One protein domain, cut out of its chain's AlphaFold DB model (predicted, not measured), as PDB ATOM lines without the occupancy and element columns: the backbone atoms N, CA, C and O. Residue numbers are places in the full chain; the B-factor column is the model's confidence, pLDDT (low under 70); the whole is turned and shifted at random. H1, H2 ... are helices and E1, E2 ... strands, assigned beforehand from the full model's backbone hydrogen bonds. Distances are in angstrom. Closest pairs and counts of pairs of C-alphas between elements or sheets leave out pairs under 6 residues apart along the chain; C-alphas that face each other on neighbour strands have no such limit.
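What this domain is: This is residues 13 to 68 of the 520 residues of the protein "WS_DGAT_C domain-containing protein" of Clastoptera arizonana (Arizona spittle bug) (UniProt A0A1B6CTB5). A narrow ribbon of two antiparallel strands, E1 and E2, is drawn out at one end into a long loop with the small helix H2 near its tip, where residues 47 to 52 stick out. The longer helix H1 runs lengthwise along one side of the ribbon, set off from it, and the long link of residues 23 to 34 folds back from H1 to E1. The printed part has 56 residues with two named helices and two named strands, in the order H1, E1, H2, E2; under half of the residues are in these elements, and the class is mixed, helices and strands. The whole is loose, with a radius of gyration of the C-alphas of 14.7 A, and a rod spanning 45 by 18 by 17 A.

Where its parts are: H1, residues 13 to 22, begins with C-alpha 13 at (-2.046, 119.966, -67.899) and is 14.2 A long. E1, residues 35 to 39, is 13.6 A long and begins with C-alpha 35 at (-9.442, 106.457, -87.145). H2 is residues 51 to 54. E2, residues 62 to 66, is 13.0 A long and ends with C-alpha 66 at (-10.104, 104.865, -83.238).

How they stand to each other: E1 and E2 are antiparallel neighbours, with 172 degrees between their directions. C-alphas 35 and 66 face each other at 4.3 A. N 36 and O 65, at 2.8 A, are within hydrogen-bond range, as are N 63 and O 38, at 2.8 A. H1 is apart from E2 and from H2. In H1, 5 of 6 O i to N i+4 pairs are within range; H2 is too short for such a pair.

The domain as a whole: The C-alphas of Lys 32 and Glu 52, the two farthest apart, are 45.4 A from each other. The printed part has no cut. The links from H1 to E1 and from E1 to H2 are long. Mean pLDDT of the printed part is 81.5; residues 47 to 57 are under 70.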
ATOM      1  N   GLU A  13      -0.769 119.249 -67.994       89.69
ATOM      2  CA  GLU A  13      -2.046 119.966 -67.899       89.69
ATOM      3  C   GLU A  13      -2.538 120.450 -69.267       89.69
ATOM      4  O   GLU A  13      -3.706 120.233 -69.598       89.69
ATOM      5  N   ASP A  14      -1.646 121.012 -70.096       91.12
ATOM      6  CA  ASP A  14      -1.977 121.415 -71.470       91.12
ATOM      7  C   ASP A  14      -2.485 120.204 -72.279       91.12
ATOM      8  O   ASP A  14      -3.466 120.299 -73.021       91.12
ATOM      9  N   LEU A  15      -1.854 119.033 -72.105       91.50
ATOM     10  CA  LEU A  15      -2.265 117.796 -72.770       91.50
ATOM     11  C   LEU A  15      -3.615 117.277 -72.251       91.50
ATOM     12  O   LEU A  15      -4.463 116.901 -73.060       91.50
ATOM     13  N   LYS A  16      -3.852 117.282 -70.932       92.12
ATOM     14  CA  LYS A  16      -5.149 116.898 -70.334       92.12
ATOM     15  C   LYS A  16      -6.284 117.779 -70.847       92.12
ATOM     16  O   LYS A  16      -7.334 117.260 -71.229       92.12
ATOM     17  N   HIS A  17      -6.055 119.090 -70.917       89.88
ATOM     18  CA  HIS A  17      -7.020 120.045 -71.456       89.88
ATOM     19  C   HIS A  17      -7.257 119.856 -72.962       89.88
ATOM     20  O   HIS A  17      -8.380 119.945 -73.448       89.88
ATOM     21  N   TYR A  18      -6.219 119.533 -73.732       91.19
ATOM     22  CA  TYR A  18      -6.407 119.205 -75.141       91.19
ATOM     23  C   TYR A  18      -7.242 117.933 -75.321       91.19
ATOM     24  O   TYR A  18      -8.196 117.913 -76.097       91.19
ATOM     25  N   LEU A  19      -6.944 116.877 -74.563       91.19
ATOM     26  CA  LEU A  19      -7.692 115.624 -74.638       91.19
ATOM     27  C   LEU A  19      -9.165 115.803 -74.241       91.19
ATOM     28  O   LEU A  19     -10.031 115.216 -74.891       91.19
ATOM     29  N   SER A  20      -9.472 116.633 -73.238       88.69
ATOM     30  CA  SER A  20     -10.857 116.857 -72.800       88.69
ATOM     31  C   SER A  20     -11.754 117.424 -73.897       88.69
ATOM     32  O   SER A  20     -12.921 117.042 -73.995       88.69
ATOM     33  N   THR A  21     -11.204 118.301 -74.737       85.12
ATOM     34  CA  THR A  21     -11.920 118.886 -75.878       85.12
ATOM     35  C   THR A  21     -12.019 117.907 -77.045       85.12
ATOM     36  O   THR A  21     -13.066 117.804 -77.681       85.12
ATOM     37  N   MET A  22     -10.965 117.128 -77.293       86.81
ATOM     38  CA  MET A  22     -10.868 116.228 -78.445       86.81
ATOM     39  C   MET A  22     -11.764 114.988 -78.362       86.81
ATOM     40  O   MET A  22     -12.210 114.497 -79.400       86.81
ATOM     41  N   VAL A  23     -12.021 114.454 -77.161       85.12
ATOM     42  CA  VAL A  23     -12.734 113.170 -76.987       85.12
ATOM     43  C   VAL A  23     -14.129 113.175 -77.621       85.12
ATOM     44  O   VAL A  23     -14.532 112.163 -78.192       85.12
ATOM     45  N   ASN A  24     -14.843 114.300 -77.560       84.50
ATOM     46  CA  ASN A  24     -16.216 114.409 -78.063       84.50
ATOM     47  C   ASN A  24     -16.325 114.996 -79.477       84.50
ATOM     48  O   ASN A  24     -17.432 115.109 -80.003       84.50
ATOM     49  N   LEU A  25     -15.205 115.357 -80.108       88.06
ATOM     50  CA  LEU A  25     -15.224 115.766 -81.508       88.06
ATOM     51  C   LEU A  25     -15.501 114.557 -82.410       88.06
ATOM     52  O   LEU A  25     -15.088 113.440 -82.081       88.06
ATOM     53  N   PRO A  26     -16.140 114.747 -83.575       87.25
ATOM     54  CA  PRO A  26     -16.207 113.689 -84.571       87.25
ATOM     55  C   PRO A  26     -14.793 113.280 -85.016       87.25
ATOM     56  O   PRO A  26     -13.830 114.052 -84.929       87.25
ATOM     57  N   LEU A  27     -14.656 112.040 -85.479       89.19
ATOM     58  CA  LEU A  27     -13.484 111.612 -86.244       89.19
ATOM     59  C   LEU A  27     -13.477 112.312 -87.621       89.19
ATOM     60  O   LEU A  27     -14.509 112.862 -88.030       89.19
ATOM     61  N   PRO A  28     -12.350 112.303 -88.362       89.94
ATOM     62  CA  PRO A  28     -12.245 113.026 -89.625       89.94
ATOM     63  C   PRO A  28     -13.349 112.696 -90.628       89.94
ATOM     64  O   PRO A  28     -13.887 111.585 -90.672       89.94
ATOM     65  N   CYS A  29     -13.650 113.684 -91.473       87.25
ATOM     66  CA  CYS A  29     -14.699 113.597 -92.487       87.25
ATOM     67  C   CYS A  29     -16.086 113.286 -91.892       87.25
ATOM     68  O   CYS A  29     -16.837 112.517 -92.488       87.25
ATOM     69  N   ASP A  30     -16.410 113.864 -90.727       85.50
ATOM     70  CA  ASP A  30     -17.671 113.647 -89.998       85.50
ATOM     71  C   ASP A  30     -17.927 112.156 -89.707       85.50
ATOM     72  O   ASP A  30     -18.915 111.557 -90.127       85.50
ATOM     73  N   ASN A  31     -16.959 111.521 -89.036       83.38
ATOM     74  CA  ASN A  31     -16.949 110.092 -88.699       83.38
ATOM     75  C   ASN A  31     -16.895 109.114 -89.888       83.38
ATOM     76  O   ASN A  31     -16.990 107.903 -89.678       83.38
ATOM     77  N   LYS A  32     -16.701 109.585 -91.127       83.12
ATOM     78  CA  LYS A  32     -16.463 108.686 -92.274       83.12
ATOM     79  C   LYS A  32     -15.111 107.982 -92.168       83.12
ATOM     80  O   LYS A  32     -15.009 106.808 -92.522       83.12
ATOM     81  N   SER A  33     -14.088 108.669 -91.658       86.00
ATOM     82  CA  SER A  33     -12.826 108.026 -91.295       86.00
ATOM     83  C   SER A  33     -12.960 107.396 -89.918       86.00
ATOM     84  O   SER A  33     -13.265 108.068 -88.937       86.00
ATOM     85  N   CYS A  34     -12.710 106.092 -89.832       85.75
ATOM     86  CA  CYS A  34     -12.857 105.346 -88.583       85.75
ATOM     87  C   CYS A  34     -11.658 105.494 -87.632       85.75
ATOM     88  O   CYS A  34     -11.664 104.881 -86.570       85.75
ATOM     89  N   TRP A  35     -10.618 106.248 -87.990       89.06
ATOM     90  CA  TRP A  35      -9.442 106.457 -87.145       89.06
ATOM     91  C   TRP A  35      -8.656 107.707 -87.557       89.06
ATOM     92  O   TRP A  35      -8.804 108.197 -88.677       89.06
ATOM     93  N   GLU A  36      -7.807 108.195 -86.655       91.06
ATOM     94  CA  GLU A  36      -6.764 109.187 -86.923       91.06
ATOM     95  C   GLU A  36      -5.590 109.059 -85.941       91.06
ATOM     96  O   GLU A  36      -5.724 108.500 -84.847       91.06
ATOM     97  N   ILE A  37      -4.438 109.603 -86.338       90.25
ATOM     98  CA  ILE A  37      -3.236 109.707 -85.506       90.25
ATOM     99  C   ILE A  37      -2.829 111.173 -85.458       90.25
ATOM    100  O   ILE A  37      -2.586 111.792 -86.495       90.25
ATOM    101  N   LEU A  38      -2.724 111.723 -84.254       91.06
ATOM    102  CA  LEU A  38      -2.281 113.091 -84.028       91.06
ATOM    103  C   LEU A  38      -0.924 113.074 -83.332       91.06
ATOM    104  O   LEU A  38      -0.782 112.534 -82.240       91.06
ATOM    105  N   VAL A  39       0.070 113.703 -83.956       91.25
ATOM    106  CA  VAL A  39       1.437 113.799 -83.424       91.25
ATOM    107  C   VAL A  39       1.671 115.198 -82.851       91.25
ATOM    108  O   VAL A  39       1.313 116.207 -83.474       91.25
ATOM    109  N   GLY A  40       2.214 115.274 -81.638       90.81
ATOM    110  CA  GLY A  40       2.602 116.518 -80.980       90.81
ATOM    111  C   GLY A  40       3.835 117.118 -81.637       90.81
ATOM    112  O   GLY A  40       4.791 116.403 -81.912       90.81
ATOM    113  N   ARG A  41       3.816 118.428 -81.903       89.50
ATOM    114  CA  ARG A  41       4.979 119.126 -82.481       89.50
ATOM    115  C   ARG A  41       6.011 119.563 -81.441       89.50
ATOM    116  O   ARG A  41       7.151 119.819 -81.803       89.50
ATOM    117  N   TYR A  42       5.609 119.638 -80.177       90.06
ATOM    118  CA  TYR A  42       6.426 120.140 -79.079       90.06
ATOM    119  C   TYR A  42       6.606 119.055 -78.007       90.06
ATOM    120  O   TYR A  42       5.701 118.225 -77.837       90.06
ATOM    121  N   PRO A  43       7.755 119.038 -77.309       89.19
ATOM    122  CA  PRO A  43       8.050 118.033 -76.299       89.19
ATOM    123  C   PRO A  43       7.155 118.196 -75.067       89.19
ATOM    124  O   PRO A  43       6.819 119.310 -74.664       89.19
ATOM    125  N   LEU A  44       6.792 117.070 -74.457       87.31
ATOM    126  CA  LEU A  44       6.133 116.998 -73.162       87.31
ATOM    127  C   LEU A  44       7.182 117.194 -72.064       87.31
ATOM    128  O   LEU A  44       8.056 116.347 -71.879       87.31
ATOM    129  N   ILE A  45       7.080 118.301 -71.331       83.62
ATOM    130  CA  ILE A  45       7.998 118.662 -70.250       83.62
ATOM    131  C   ILE A  45       7.213 118.738 -68.944       83.62
ATOM    132  O   ILE A  45       6.144 119.347 -68.875       83.62
ATOM    133  N   ASN A  46       7.763 118.133 -67.891       71.75
ATOM    134  CA  ASN A  46       7.308 118.408 -66.537       71.75
ATOM    135  C   ASN A  46       8.101 119.616 -66.008       71.75
ATOM    136  O   ASN A  46       9.306 119.475 -65.787       71.75
ATOM    137  N   PRO A  47       7.463 120.782 -65.802       60.25
ATOM    138  CA  PRO A  47       8.150 122.011 -65.400       60.25
ATOM    139  C   PRO A  47       8.793 121.927 -64.005       60.25
ATOM    140  O   PRO A  47       9.548 122.815 -63.630       60.25
ATOM    141  N   LEU A  48       8.507 120.869 -63.238       58.84
ATOM    142  CA  LEU A  48       9.107 120.601 -61.930       58.84
ATOM    143  C   LEU A  48      10.428 119.809 -62.012       58.84
ATOM    144  O   LEU A  48      11.024 119.521 -60.977       58.84
ATOM    145  N   LEU A  49      10.866 119.400 -63.209       60.03
ATOM    146  CA  LEU A  49      12.140 118.704 -63.415       60.03
ATOM    147  C   LEU A  49      13.263 119.707 -63.717       60.03
ATOM    148  O   LEU A  49      13.082 120.620 -64.515       60.03
ATOM    149  N   ASN A  50      14.440 119.498 -63.118       56.25
ATOM    150  CA  ASN A  50      15.629 120.330 -63.342       56.25
ATOM    151  C   ASN A  50      16.069 120.311 -64.821       56.25
ATOM    152  O   ASN A  50      15.956 119.271 -65.477       56.25
ATOM    153  N   GLU A  51      16.659 121.411 -65.308       56.03
ATOM    154  CA  GLU A  51      17.113 121.592 -66.706       56.03
ATOM    155  C   GLU A  51      18.017 120.455 -67.225       56.03
ATOM    156  O   GLU A  51      17.867 120.010 -68.363       56.03
ATOM    157  N   GLU A  52      18.889 119.884 -66.385       50.69
ATOM    158  CA  GLU A  52      19.721 118.720 -66.750       50.69
ATOM    159  C   GLU A  52      18.913 117.456 -67.098       50.69
ATOM    160  O   GLU A  52      19.368 116.611 -67.874       50.69
ATOM    161  N   THR A  53      17.718 117.307 -66.526       52.41
ATOM    162  CA  THR A  53      16.828 116.156 -66.758       52.41
ATOM    163  C   THR A  53      16.026 116.341 -68.043       52.41
ATOM    164  O   THR A  53      15.779 115.373 -68.761       52.41
ATOM    165  N   ILE A  54      15.673 117.592 -68.359       54.19
ATOM    166  CA  ILE A  54      14.976 117.980 -69.591       54.19
ATOM    167  C   ILE A  54      15.854 117.680 -70.819       54.19
ATOM    168  O   ILE A  54      15.356 117.192 -71.830       54.19
ATOM    169  N   ASN A  55      17.173 117.863 -70.704       50.50
ATOM    170  CA  ASN A  55      18.124 117.668 -71.804       50.50
ATOM    171  C   ASN A  55      18.414 116.197 -72.180       50.50
ATOM    172  O   ASN A  55      19.077 115.960 -73.190       50.50
ATOM    173  N   LYS A  56      17.956 115.195 -71.409       54.69
ATOM    174  CA  LYS A  56      18.329 113.779 -71.634       54.69
ATOM    175  C   LYS A  56      17.357 112.972 -72.502       54.69
ATOM    176  O   LYS A  56      17.791 111.982 -73.085       54.69
ATOM    177  N   ALA A  57      16.086 113.364 -72.617       60.94
ATOM    178  CA  ALA A  57      15.132 112.759 -73.555       60.94
ATOM    179  C   ALA A  57      13.858 113.610 -73.686       60.94
ATOM    180  O   ALA A  57      13.095 113.754 -72.732       60.94
ATOM    181  N   CYS A  58      13.589 114.123 -74.888       77.06
ATOM    182  CA  CYS A  58      12.332 114.794 -75.206       77.06
ATOM    183  C   CYS A  58      11.257 113.763 -75.574       77.06
ATOM    184  O   CYS A  58      11.340 113.124 -76.623       77.06
ATOM    185  N   ASN A  59      10.231 113.620 -74.735       87.38
ATOM    186  CA  ASN A  59       9.068 112.785 -75.040       87.38
ATOM    187  C   ASN A  59       8.052 113.583 -75.864       87.38
ATOM    188  O   ASN A  59       7.763 114.727 -75.532       87.38
ATOM    189  N   TYR A  60       7.465 112.987 -76.902       90.56
ATOM    190  CA  TYR A  60       6.443 113.640 -77.728       90.56
ATOM    191  C   TYR A  60       5.098 112.921 -77.590       90.56
ATOM    192  O   TYR A  60       5.053 111.695 -77.715       90.56
ATOM    193  N   PRO A  61       3.987 113.644 -77.351       91.81
ATOM    194  CA  PRO A  61       2.682 113.013 -77.239       91.81
ATOM    195  C   PRO A  61       2.180 112.569 -78.617       91.81
ATOM    196  O   PRO A  61       2.206 113.336 -79.583       91.81
ATOM    197  N   ILE A  62       1.672 111.342 -78.694       91.12
ATOM    198  CA  ILE A  62       1.006 110.791 -79.878       91.12
ATOM    199  C   ILE A  62      -0.366 110.289 -79.442       91.12
ATOM    200  O   ILE A  62      -0.471 109.473 -78.528       91.12
ATOM    201  N   LEU A  63      -1.418 110.778 -80.091       91.62
ATOM    202  CA  LEU A  63      -2.794 110.394 -79.808       91.62
ATOM    203  C   LEU A  63      -3.349 109.548 -80.952       91.62
ATOM    204  O   LEU A  63      -3.413 110.000 -82.093       91.62
ATOM    205  N   PHE A  64      -3.808 108.345 -80.619       89.88
ATOM    206  CA  PHE A  64      -4.550 107.472 -81.521       89.88
ATOM    207  C   PHE A  64      -6.039 107.574 -81.192       89.88
ATOM    208  O   PHE A  64      -6.453 107.235 -80.083       89.88
ATOM    209  N   ARG A  65      -6.855 108.022 -82.148       90.31
ATOM    210  CA  ARG A  65      -8.320 108.010 -82.026       90.31
ATOM    211  C   ARG A  65      -8.866 106.974 -82.989       90.31
ATOM    212  O   ARG A  65      -8.568 107.015 -84.176       90.31
ATOM    213  N   ILE A  66      -9.634 106.021 -82.473       87.00
ATOM    214  CA  ILE A  66     -10.104 104.865 -83.238       87.00
ATOM    215  C   ILE A  66     -11.575 104.625 -82.912       87.00
ATOM    216  O   ILE A  66     -11.971 104.581 -81.749       87.00
ATOM    217  N   HIS A  67     -12.388 104.449 -83.948       84.94
ATOM    218  CA  HIS A  67     -13.779 104.060 -83.813       84.94
ATOM    219  C   HIS A  67     -13.870 102.592 -83.384       84.94
ATOM    220  O   HIS A  67     -13.314 101.702 -84.028       84.94
ATOM    221  N   HIS A  68     -14.638 102.317 -82.330       77.94
ATOM    222  CA  HIS A  68     -14.737 100.983 -81.723       77.94
ATOM    223  C   HIS A  68     -15.354  99.899 -82.631       77.94
ATOM    224  O   HIS A  68     -15.352  98.724 -82.278       77.94
TER     225      HIS A  68